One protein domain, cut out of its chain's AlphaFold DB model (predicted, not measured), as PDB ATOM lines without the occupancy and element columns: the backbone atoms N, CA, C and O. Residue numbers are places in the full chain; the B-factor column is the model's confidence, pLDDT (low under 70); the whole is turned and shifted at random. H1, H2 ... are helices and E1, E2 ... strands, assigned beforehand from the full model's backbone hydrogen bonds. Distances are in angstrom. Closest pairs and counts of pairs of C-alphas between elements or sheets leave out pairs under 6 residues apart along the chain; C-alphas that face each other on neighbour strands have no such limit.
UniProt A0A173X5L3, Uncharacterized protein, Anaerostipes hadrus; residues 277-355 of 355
ATOM      1  N   LYS A 277     -55.722 -31.203 146.482       92.06
ATOM      2  CA  LYS A 277     -56.693 -30.156 146.798       92.06
ATOM      3  C   LYS A 277     -57.631 -30.687 147.870       92.06
ATOM      4  O   LYS A 277     -58.451 -31.555 147.587       92.06
ATOM      5  N   ILE A 278     -57.527 -30.157 149.086       92.00
ATOM      6  CA  ILE A 278     -58.458 -30.491 150.170       92.00
ATOM      7  C   ILE A 278     -59.855 -30.006 149.772       92.00
ATOM      8  O   ILE A 278     -59.990 -28.880 149.284       92.00
ATOM      9  N   PHE A 279     -60.871 -30.852 149.929       93.31
ATOM     10  CA  PHE A 279     -62.253 -30.506 149.585       93.31
ATOM     11  C   PHE A 279     -63.263 -30.810 150.687       93.31
ATOM     12  O   PHE A 279     -64.368 -30.286 150.604       93.31
ATOM     13  N   ALA A 280     -62.919 -31.615 151.694       92.75
ATOM     14  CA  ALA A 280     -63.782 -31.822 152.850       92.75
ATOM     15  C   ALA A 280     -62.991 -32.202 154.106       92.75
ATOM     16  O   ALA A 280     -61.913 -32.793 154.017       92.75
ATOM     17  N   VAL A 281     -63.558 -31.885 155.266       91.19
ATOM     18  CA  VAL A 281     -63.103 -32.339 156.583       91.19
ATOM     19  C   VAL A 281     -64.299 -32.934 157.315       91.19
ATOM     20  O   VAL A 281     -65.368 -32.323 157.372       91.19
ATOM     21  N   LEU A 282     -64.122 -34.134 157.856       90.50
ATOM     22  CA  LEU A 282     -65.152 -34.898 158.548       90.50
ATOM     23  C   LEU A 282     -64.650 -35.316 159.925       90.50
ATOM     24  O   LEU A 282     -63.451 -35.510 160.117       90.50
ATOM     25  N   VAL A 283     -65.582 -35.514 160.849       86.38
ATOM     26  CA  VAL A 283     -65.349 -36.275 162.076       86.38
ATOM     27  C   VAL A 283     -66.208 -37.528 161.963       86.38
ATOM     28  O   VAL A 283     -67.430 -37.438 161.859       86.38
ATOM     29  N   VAL A 284     -65.564 -38.689 161.866       83.19
ATOM     30  CA  VAL A 284     -66.223 -39.982 161.631       83.19
ATOM     31  C   VAL A 284     -65.822 -40.966 162.707       83.19
ATOM     32  O   VAL A 284     -64.683 -40.946 163.164       83.19
ATOM     33  N   ARG A 285     -66.723 -41.877 163.073       81.50
ATOM     34  CA  ARG A 285     -66.376 -42.921 164.035       81.50
ATOM     35  C   ARG A 285     -65.234 -43.786 163.509       81.50
ATOM     36  O   ARG A 285     -65.156 -44.071 162.316       81.50
ATOM     37  N   SER A 286     -64.374 -44.264 164.398       74.88
ATOM     38  CA  SER A 286     -63.289 -45.197 164.090       74.88
ATOM     39  C   SER A 286     -63.803 -46.515 163.493       74.88
ATOM     40  O   SER A 286     -63.103 -47.151 162.709       74.88
ATOM     41  N   THR A 287     -65.053 -46.880 163.796       75.12
ATOM     42  CA  THR A 287     -65.773 -48.025 163.220       75.12
ATOM     43  C   THR A 287     -66.470 -47.710 161.893       75.12
ATOM     44  O   THR A 287     -67.104 -48.593 161.308       75.12
ATOM     45  N   ASP A 288     -66.420 -46.465 161.406       77.19
ATOM     46  CA  ASP A 288     -67.083 -46.075 160.167       77.19
ATOM     47  C   ASP A 288     -66.329 -46.631 158.951       77.19
ATOM     48  O   ASP A 288     -65.397 -46.038 158.402       77.19
ATOM     49  N   SER A 289     -66.770 -47.808 158.505       72.75
ATOM     50  CA  SER A 289     -66.198 -48.484 157.338       72.75
ATOM     51  C   SER A 289     -66.336 -47.697 156.027       72.75
ATOM     52  O   SER A 289     -65.730 -48.081 155.033       72.75
ATOM     53  N   TYR A 290     -67.106 -46.604 155.999       71.19
ATOM     54  CA  TYR A 290     -67.355 -45.820 154.794       71.19
ATOM     55  C   TYR A 290     -66.125 -45.032 154.314       71.19
ATOM     56  O   TYR A 290     -65.956 -44.818 153.114       71.19
ATOM     57  N   ILE A 291     -65.243 -44.636 155.235       71.12
ATOM     58  CA  ILE A 291     -63.986 -43.942 154.914       71.12
ATOM     59  C   ILE A 291     -62.798 -44.910 154.842       71.12
ATOM     60  O   ILE A 291     -61.906 -44.722 154.014       71.12
ATOM     61  N   PHE A 292     -62.770 -45.930 155.703       68.44
ATOM     62  CA  PHE A 292     -61.569 -46.739 155.941       68.44
ATOM     63  C   PHE A 292     -61.545 -48.093 155.216       68.44
ATOM     64  O   PHE A 292     -60.516 -48.762 155.243       68.44
ATOM     65  N   ASP A 293     -62.628 -48.485 154.532       67.88
ATOM     66  CA  ASP A 293     -62.675 -49.686 153.688       67.88
ATOM     67  C   ASP A 293     -62.985 -49.324 152.217       67.88
ATOM     68  O   ASP A 293     -64.148 -49.297 151.795       67.88
ATOM     69  N   PRO A 294     -61.947 -49.058 151.395       54.25
ATOM     70  CA  PRO A 294     -62.105 -48.657 149.995       54.25
ATOM     71  C   PRO A 294     -62.796 -49.713 149.122       54.25
ATOM     72  O   PRO A 294     -63.252 -49.399 148.018       54.25
ATOM     73  N   SER A 295     -62.845 -50.972 149.573       60.94
ATOM     74  CA  SER A 295     -63.409 -52.081 148.804       60.94
ATOM     75  C   SER A 295     -64.937 -52.024 148.742       60.94
ATOM     76  O   SER A 295     -65.512 -52.355 147.704       60.94
ATOM     77  N   LYS A 296     -65.590 -51.497 149.788       60.16
ATOM     78  CA  LYS A 296     -67.058 -51.442 149.890       60.16
ATOM     79  C   LYS A 296     -67.727 -50.555 148.844       60.16
ATOM     80  O   LYS A 296     -68.872 -50.807 148.483       60.16
ATOM     81  N   TYR A 297     -67.031 -49.538 148.333       61.62
ATOM     82  CA  TYR A 297     -67.641 -48.533 147.450       61.62
ATOM     83  C   TYR A 297     -66.778 -48.152 146.251       61.62
ATOM     84  O   TYR A 297     -67.029 -47.127 145.613       61.62
ATOM     85  N   LYS A 298     -65.815 -49.008 145.875       57.44
ATOM     86  CA  LYS A 298     -64.958 -48.837 144.686       57.44
ATOM     87  C   LYS A 298     -65.759 -48.521 143.406       57.44
ATOM     88  O   LYS A 298     -65.226 -47.883 142.502       57.44
ATOM     89  N   ASN A 299     -67.049 -48.884 143.383       62.03
ATOM     90  CA  ASN A 299     -67.952 -48.748 142.241       62.03
ATOM     91  C   ASN A 299     -69.129 -47.760 142.432       62.03
ATOM     92  O   ASN A 299     -69.945 -47.651 141.522       62.03
ATOM     93  N   ASN A 300     -69.251 -47.025 143.552       75.38
ATOM     94  CA  ASN A 300     -70.371 -46.080 143.753       75.38
ATOM     95  C   ASN A 300     -69.935 -44.716 144.316       75.38
ATOM     96  O   ASN A 300     -70.151 -44.371 145.479       75.38
ATOM     97  N   ARG A 301     -69.333 -43.901 143.441       77.19
ATOM     98  CA  ARG A 301     -68.854 -42.551 143.771       77.19
ATOM     99  C   ARG A 301     -69.972 -41.583 144.170       77.19
ATOM    100  O   ARG A 301     -69.740 -40.726 145.018       77.19
ATOM    101  N   GLN A 302     -71.166 -41.708 143.587       82.94
ATOM    102  CA  GLN A 302     -72.282 -40.813 143.906       82.94
ATOM    103  C   GLN A 302     -72.724 -40.986 145.359       82.94
ATOM    104  O   GLN A 302     -72.935 -40.005 146.069       82.94
ATOM    105  N   GLN A 303     -72.802 -42.237 145.817       83.44
ATOM    106  CA  GLN A 303     -73.084 -42.542 147.213       83.44
ATOM    107  C   GLN A 303     -71.995 -41.962 148.123       83.44
ATOM    108  O   GLN A 303     -72.325 -41.346 149.135       83.44
ATOM    109  N   PHE A 304     -70.722 -42.067 147.715       84.19
ATOM    110  CA  PHE A 304     -69.613 -41.505 148.483       84.19
ATOM    111  C   PHE A 304     -69.721 -39.991 148.648       84.19
ATOM    112  O   PHE A 304     -69.629 -39.472 149.756       84.19
ATOM    113  N   LEU A 305     -69.982 -39.271 147.560       86.75
ATOM    114  CA  LEU A 305     -70.118 -37.818 147.613       86.75
ATOM    115  C   LEU A 305     -71.370 -37.387 148.388       86.75
ATOM    116  O   LEU A 305     -71.324 -36.375 149.082       86.75
ATOM    117  N   ASN A 306     -72.459 -38.162 148.345       87.38
ATOM    118  CA  ASN A 306     -73.636 -37.919 149.183       87.38
ATOM    119  C   ASN A 306     -73.326 -38.119 150.675       87.38
ATOM    120  O   ASN A 306     -73.739 -37.303 151.496       87.38
ATOM    121  N   TYR A 307     -72.559 -39.155 151.026       86.75
ATOM    122  CA  TYR A 307     -72.085 -39.356 152.395       86.75
ATOM    123  C   TYR A 307     -71.224 -38.177 152.860       86.75
ATOM    124  O   TYR A 307     -71.465 -37.644 153.941       86.75
ATOM    125  N   VAL A 308     -70.278 -37.714 152.034       88.75
ATOM    126  CA  VAL A 308     -69.442 -36.552 152.374       88.75
ATOM    127  C   VAL A 308     -70.305 -35.312 152.599       88.75
ATOM    128  O   VAL A 308     -70.140 -34.653 153.617       88.75
ATOM    129  N   LYS A 309     -71.281 -35.032 151.724       88.94
ATOM    130  CA  LYS A 309     -72.224 -33.911 151.904       88.94
ATOM    131  C   LYS A 309     -73.006 -33.988 153.220       88.94
ATOM    132  O   LYS A 309     -73.310 -32.953 153.796       88.94
ATOM    133  N   MET A 310     -73.340 -35.193 153.676       87.12
ATOM    134  CA  MET A 310     -74.098 -35.411 154.910       87.12
ATOM    135  C   MET A 310     -73.229 -35.328 156.175       87.12
ATOM    136  O   MET A 310     -73.729 -34.954 157.232       87.12
ATOM    137  N   LYS A 311     -71.958 -35.735 156.094       85.38
ATOM    138  CA  LYS A 311     -71.077 -35.934 157.259       85.38
ATOM    139  C   LYS A 311     -69.966 -34.898 157.401       85.38
ATOM    140  O   LYS A 311     -69.301 -34.872 158.432       85.38
ATOM    141  N   ALA A 312     -69.708 -34.092 156.376       90.19
ATOM    142  CA  ALA A 312     -68.631 -33.120 156.418       90.19
ATOM    143  C   ALA A 312     -68.968 -31.948 157.341       90.19
ATOM    144  O   ALA A 312     -69.994 -31.292 157.187       90.19
ATOM    145  N   ASN A 313     -68.037 -31.645 158.243       91.19
ATOM    146  CA  ASN A 313     -68.069 -30.424 159.049       91.19
ATOM    147  C   ASN A 313     -67.680 -29.205 158.204       91.19
ATOM    148  O   ASN A 313     -68.102 -28.085 158.474       91.19
ATOM    149  N   TRP A 314     -66.864 -29.425 157.173       94.56
ATOM    150  CA  TRP A 314     -66.476 -28.408 156.207       94.56
ATOM    151  C   TRP A 314     -66.289 -29.033 154.829       94.56
ATOM    152  O   TRP A 314     -65.752 -30.137 154.721       94.56
ATOM    153  N   MET A 315     -66.701 -28.329 153.772       94.06
ATOM    154  CA  MET A 315     -66.625 -28.822 152.397       94.06
ATOM    155  C   MET A 315     -66.559 -27.682 151.371       94.06
ATOM    156  O   MET A 315     -67.101 -26.603 151.592       94.06
ATOM    157  N   GLN A 316     -65.930 -27.947 150.223       93.94
ATOM    158  CA  GLN A 316     -65.911 -27.064 149.052       93.94
ATOM    159  C   GLN A 316     -66.803 -27.622 147.932       93.94
ATOM    160  O   GLN A 316     -66.475 -28.636 147.308       93.94
ATOM    161  N   ASN A 317     -67.950 -26.974 147.698       90.81
ATOM    162  CA  ASN A 317     -68.981 -27.446 146.762       90.81
ATOM    163  C   ASN A 317     -68.495 -27.509 145.305       90.81
ATOM    164  O   ASN A 317     -68.761 -28.494 144.620       90.81
ATOM    165  N   ASP A 318     -67.714 -26.525 144.861       91.81
ATOM    166  CA  ASP A 318     -67.103 -26.475 143.527       91.81
ATOM    167  C   ASP A 318     -66.223 -27.709 143.255       91.81
ATOM    168  O   ASP A 318     -66.284 -28.328 142.192       91.81
ATOM    169  N   LYS A 319     -65.450 -28.153 144.250       91.62
ATOM    170  CA  LYS A 319     -64.613 -29.357 144.144       91.62
ATOM    171  C   LYS A 319     -65.431 -30.645 144.117       91.62
ATOM    172  O   LYS A 319     -65.067 -31.582 143.405       91.62
ATOM    173  N   ILE A 320     -66.544 -30.698 144.846       88.81
ATOM    174  CA  ILE A 320     -67.490 -31.821 144.784       88.81
ATOM    175  C   ILE A 320     -68.126 -31.912 143.391       88.81
ATOM    176  O   ILE A 320     -68.256 -33.007 142.845       88.81
ATOM    177  N   GLU A 321     -68.481 -30.782 142.780       89.44
ATOM    178  CA  GLU A 321     -68.991 -30.723 141.405       89.44
ATOM    179  C   GLU A 321     -67.944 -31.165 140.377       89.44
ATOM    180  O   GLU A 321     -68.267 -31.932 139.466       89.44
ATOM    181  N   ILE A 322     -66.671 -30.792 140.553       89.25
ATOM    182  CA  ILE A 322     -65.568 -31.308 139.724       89.25
ATOM    183  C   ILE A 322     -65.436 -32.831 139.877       89.25
ATOM    184  O   ILE A 322     -65.280 -33.538 138.883       89.25
ATOM    185  N   LEU A 323     -65.526 -33.367 141.099       87.31
ATOM    186  CA  LEU A 323     -65.447 -34.815 141.344       87.31
ATOM    187  C   LEU A 323     -66.623 -35.598 140.736       87.31
ATOM    188  O   LEU A 323     -66.427 -36.750 140.331       87.31
ATOM    189  N   ASN A 324     -67.806 -34.974 140.666       84.94
ATOM    190  CA  ASN A 324     -68.996 -35.508 139.999       84.94
ATOM    191  C   ASN A 324     -68.861 -35.467 138.470       84.94
ATOM    192  O   ASN A 324     -69.062 -36.482 137.809       84.94
ATOM    193  N   SER A 325     -68.499 -34.312 137.906       85.69
ATOM    194  CA  SER A 325     -68.480 -34.089 136.452       85.69
ATOM    195  C   SER A 325     -67.254 -34.683 135.752       85.69
ATOM    196  O   SER A 325     -67.342 -35.100 134.602       85.69
ATOM    197  N   GLN A 326     -66.106 -34.762 136.434       84.88
ATOM    198  CA  GLN A 326     -64.826 -35.209 135.866       84.88
ATOM    199  C   GLN A 326     -64.304 -36.475 136.548       84.88
ATOM    200  O   GLN A 326     -63.119 -36.606 136.875       84.88
ATOM    201  N   SER A 327     -65.201 -37.430 136.781       70.25
ATOM    202  CA  SER A 327     -64.937 -38.584 137.637       70.25
ATOM    203  C   SER A 327     -63.752 -39.461 137.177       70.25
ATOM    204  O   SER A 327     -62.995 -39.979 138.005       70.25
ATOM    205  N   GLY A 328     -63.513 -39.565 135.868       77.44
ATOM    206  CA  GLY A 328     -62.363 -40.282 135.304       77.44
ATOM    207  C   GLY A 328     -61.005 -39.646 135.632       77.44
ATOM    208  O   GLY A 328     -60.030 -40.371 135.845       77.44
ATOM    209  N   ASN A 329     -60.965 -38.316 135.761       87.00
ATOM    210  CA  ASN A 329     -59.738 -37.513 135.824       87.00
ATOM    211  C   ASN A 329     -59.186 -37.343 137.243       87.00
ATOM    212  O   ASN A 329     -58.008 -37.024 137.408       87.00
ATOM    213  N   TYR A 330     -60.027 -37.548 138.258       87.81
ATOM    214  CA  TYR A 330     -59.677 -37.307 139.654       87.81
ATOM    215  C   TYR A 330     -59.833 -38.554 140.525       87.81
ATOM    216  O   TYR A 330     -60.754 -39.366 140.363       87.81
ATOM    217  N   SER A 331     -58.916 -38.671 141.478       86.56
ATOM    218  CA  SER A 331     -58.940 -39.627 142.581       86.56
ATOM    219  C   SER A 331     -59.112 -38.885 143.903       86.56
ATOM    220  O   SER A 331     -58.749 -37.714 144.016       86.56
ATOM    221  N   VAL A 332     -59.656 -39.582 144.899       86.50
ATOM    222  CA  VAL A 332     -59.828 -39.079 146.265       86.50
ATOM    223  C   VAL A 332     -58.876 -39.832 147.187       86.50
ATOM    224  O   VAL A 332     -58.739 -41.048 147.083       86.50
ATOM    225  N   LEU A 333     -58.225 -39.090 148.074       86.81
ATOM    226  CA  LEU A 333     -57.377 -39.572 149.149       86.81
ATOM    227  C   LEU A 333     -58.020 -39.168 150.477       86.81
ATOM    228  O   LEU A 333     -58.358 -37.997 150.664       86.81
ATOM    229  N   ALA A 334     -58.175 -40.126 151.387       85.94
ATOM    230  CA  ALA A 334     -58.625 -39.878 152.750       85.94
ATOM    231  C   ALA A 334     -57.427 -39.938 153.703       85.94
ATOM    232  O   ALA A 334     -56.698 -40.928 153.724       85.94
ATOM    233  N   LEU A 335     -57.226 -38.873 154.475       84.81
ATOM    234  CA  LEU A 335     -56.163 -38.742 155.464       84.81
ATOM    235  C   LEU A 335     -56.812 -38.701 156.848       84.81
ATOM    236  O   LEU A 335     -57.405 -37.691 157.222       84.81
ATOM    237  N   GLY A 336     -56.758 -39.814 157.575       79.88
ATOM    238  CA  GLY A 336     -57.277 -39.903 158.939       79.88
ATOM    239  C   GLY A 336     -56.206 -39.578 159.974       79.88
ATOM    240  O   GLY A 336     -55.039 -39.919 159.785       79.88
ATOM    241  N   THR A 337     -56.599 -38.960 161.084       74.12
ATOM    242  CA  THR A 337     -55.745 -38.885 162.272       74.12
ATOM    243  C   THR A 337     -55.656 -40.259 162.940       74.12
ATOM    244  O   THR A 337     -56.662 -40.953 163.109       74.12
ATOM    245  N   CYS A 338     -54.449 -40.666 163.337       58.97
ATOM    246  CA  CYS A 338     -54.274 -41.767 164.277       58.97
ATOM    247  C   CYS A 338     -54.399 -41.191 165.688       58.97
ATOM    248  O   CYS A 338     -53.584 -40.356 166.069       58.97
ATOM    249  N   SER A 339     -55.411 -41.614 166.444       54.19
ATOM    250  CA  SER A 339     -55.439 -41.390 167.889       54.19
ATOM    251  C   SER A 339     -54.873 -42.624 168.582       54.19
ATOM    252  O   SER A 339     -55.295 -43.742 168.281       54.19
ATOM    253  N   THR A 340     -53.893 -42.420 169.462       50.78
ATOM    254  CA  THR A 340     -53.330 -43.453 170.348       50.78
ATOM    255  C   THR A 340     -54.256 -43.761 171.519       50.78
ATOM    256  O   THR A 340     -54.241 -44.878 172.028       50.78
ATOM    257  N   ASP A 341     -55.115 -42.810 171.878       49.50
ATOM    258  CA  ASP A 341     -56.184 -43.005 172.847       49.50
ATOM    259  C   ASP A 341     -57.440 -43.432 172.088       49.50
ATOM    260  O   ASP A 341     -57.713 -42.911 171.003       49.50
ATOM    261  N   GLN A 342     -58.178 -44.409 172.614       51.88
ATOM    262  CA  GLN A 342     -59.398 -44.965 172.018       51.88
ATOM    263  C   GLN A 342     -60.538 -43.930 171.998       51.88
ATOM    264  O   GLN A 342     -61.533 -44.066 172.700       51.88
ATOM    265  N   VAL A 343     -60.394 -42.871 171.205       58.94
ATOM    266  CA  VAL A 343     -61.478 -41.940 170.920       58.94
ATOM    267  C   VAL A 343     -62.337 -42.573 169.833       58.94
ATOM    268  O   VAL A 343     -61.832 -42.987 168.782       58.94
ATOM    269  N   ASP A 344     -63.640 -42.658 170.096       67.94
ATOM    270  CA  ASP A 344     -64.602 -43.248 169.165       67.94
ATOM    271  C   ASP A 344     -64.631 -42.518 167.822       67.94
ATOM    272  O   ASP A 344     -64.946 -43.149 166.818       67.94
ATOM    273  N   ASP A 345     -64.238 -41.242 167.775       79.81
ATOM    274  CA  ASP A 345     -64.256 -40.388 166.588       79.81
ATOM    275  C   ASP A 345     -62.848 -40.036 166.071       79.81
ATOM    276  O   ASP A 345     -61.898 -39.825 166.825       79.81
ATOM    277  N   ARG A 346     -62.713 -39.940 164.744       80.75
ATOM    278  CA  ARG A 346     -61.492 -39.594 164.007       80.75
ATOM    279  C   ARG A 346     -61.741 -38.422 163.075       80.75
ATOM    280  O   ARG A 346     -62.725 -38.405 162.333       80.75
ATOM    281  N   THR A 347     -60.795 -37.490 163.035       85.62
ATOM    282  CA  THR A 347     -60.799 -36.426 162.031       85.62
ATOM    283  C   THR A 347     -60.246 -36.975 160.724       85.62
ATOM    284  O   THR A 347     -59.160 -37.555 160.679       85.62
ATOM    285  N   VAL A 348     -60.997 -36.784 159.645       87.31
ATOM    286  CA  VAL A 348     -60.633 -37.204 158.294       87.31
ATOM    287  C   VAL A 348     -60.590 -35.987 157.393       87.31
ATOM    288  O   VAL A 348     -61.580 -35.275 157.236       87.31
ATOM    289  N   VAL A 349     -59.449 -35.784 156.745       89.94
ATOM    290  CA  VAL A 349     -59.271 -34.792 155.686       89.94
ATOM    291  C   VAL A 349     -59.369 -35.501 154.342       89.94
ATOM    292  O   VAL A 349     -58.594 -36.413 154.049       89.94
ATOM    293  N   LEU A 350     -60.318 -35.084 153.505       90.88
ATOM    294  CA  LEU A 350     -60.451 -35.577 152.139       90.88
ATOM    295  C   LEU A 350     -59.785 -34.616 151.163       90.88
ATOM    296  O   LEU A 350     -60.110 -33.425 151.092       90.88
ATOM    297  N   ALA A 351     -58.880 -35.165 150.364       91.62
ATOM    298  CA  ALA A 351     -58.208 -34.457 149.293       91.62
ATOM    299  C   ALA A 351     -58.484 -35.122 147.949       91.62
ATOM    300  O   ALA A 351     -58.583 -36.341 147.844       91.62
ATOM    301  N   MET A 352     -58.586 -34.316 146.898       90.75
ATOM    302  CA  MET A 352     -58.644 -34.797 145.526       90.75
ATOM    303  C   MET A 352     -57.341 -34.496 144.802       90.75
ATOM    304  O   MET A 352     -56.697 -33.475 145.055       90.75
ATOM    305  N   TYR A 353     -56.987 -35.352 143.855       90.00
ATOM    306  CA  TYR A 353     -55.863 -35.116 142.963       90.00
ATOM    307  C   TYR A 353     -56.174 -35.580 141.549       90.00
ATOM    308  O   TYR A 353     -56.976 -36.492 141.339       90.00
ATOM    309  N   LYS A 354     -55.550 -34.919 140.573       88.06
ATOM    310  CA  LYS A 354     -55.667 -35.279 139.159       88.06
ATOM    311  C   LYS A 354     -54.729 -36.453 138.868       88.06
ATOM    312  O   LYS A 354     -53.561 -36.377 139.250       88.06
ATOM    313  N   LYS A 355     -55.246 -37.520 138.255       79.56
ATOM    314  CA  LYS A 355     -54.481 -38.737 137.932       79.56
ATOM    315  C   LYS A 355     -53.343 -38.477 136.945       79.56
ATOM    316  O   LYS A 355     -53.452 -37.552 136.112       79.56
TER     317      LYS A 355
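This is residues 277 to 355 of the 355 residues of an uncharacterized protein of Anaerostipes hadrus (UniProt A0A173X5L3). A twisted sheet of four strands has two helices, H2 and H3, running opposite ways over one face, in two layers. The hairpin of E3 and E4 forms one side of the sheet, E2 is the short strand at the other edge, and the small helix H1 only grazes the sheet. The printed part has 79 residues, in the order E1, H1, H2, E2, H3, E3, E4; the sheet runs E2, E1, E4, E3, all antiparallel, and the class is mixed, helices and strands. The whole is compact, with a radius of gyration of the C-alphas of 12.4 A, yet elongated in outline, with spans of 39 by 24 by 22 A.

E1, residues 277 to 285, is an inner strand, antiparallel to its neighbour E4, residues 345 to 354, at 155 degrees; N 282 and O 348 are within hydrogen-bond range at 2.9 A. On the other side of E1 is the edge strand E2, residues 312 to 315, with N 313 and O 281 2.9 A apart. E3, residues 330 to 336, is the other edge strand and forms a hairpin with E4, where N 333 and O 351 are 2.8 A apart. The sheet is twisted, its C-alphas lying up to 4.3 A off the best plane. H1, residues 289 to 292, only grazes the sheet with residues 290 to 292. H2, residues 301 to 311, has a height over the sheet of 9.9 A and lies over E1 and, only just, with 3 C-alphas, over E4; the C-alphas of Leu 282 and Lys 311, the closest of E1 and H2, are 6.2 A apart. H3, residues 317 to 325, has a height of 9.5 A and runs slantwise to the strands, at 56 degrees to E4 on the local plane. H2 and H3 only just touch, with 3 pairs of C-alphas within 8 A, the closest being Leu 305 and Ile 320 at 7.1 A; their shallow tilt is 16 degrees. In H2 and H3 every O i to N i+4 pair is within hydrogen-bond range; H1 is too short for such a pair.

E1 begins at C-alpha 277 (-56.693, -30.156, 146.798) and spans 23.5 A. H1 spans 5.1 A, H2 15.2 A, E2 6.2 A, H3 12.3 A and E3 19.6 A. E4, 29.2 A long, ends at C-alpha 354 (-55.667, -35.279, 139.159).

The C-alphas of Ser 325 and Asp 341, the two farthest apart, are 39.4 A apart. The printed part has no cut and no long link. Its mean pLDDT is 80.4; residues 292 to 299 and 338 to 344 are under 70.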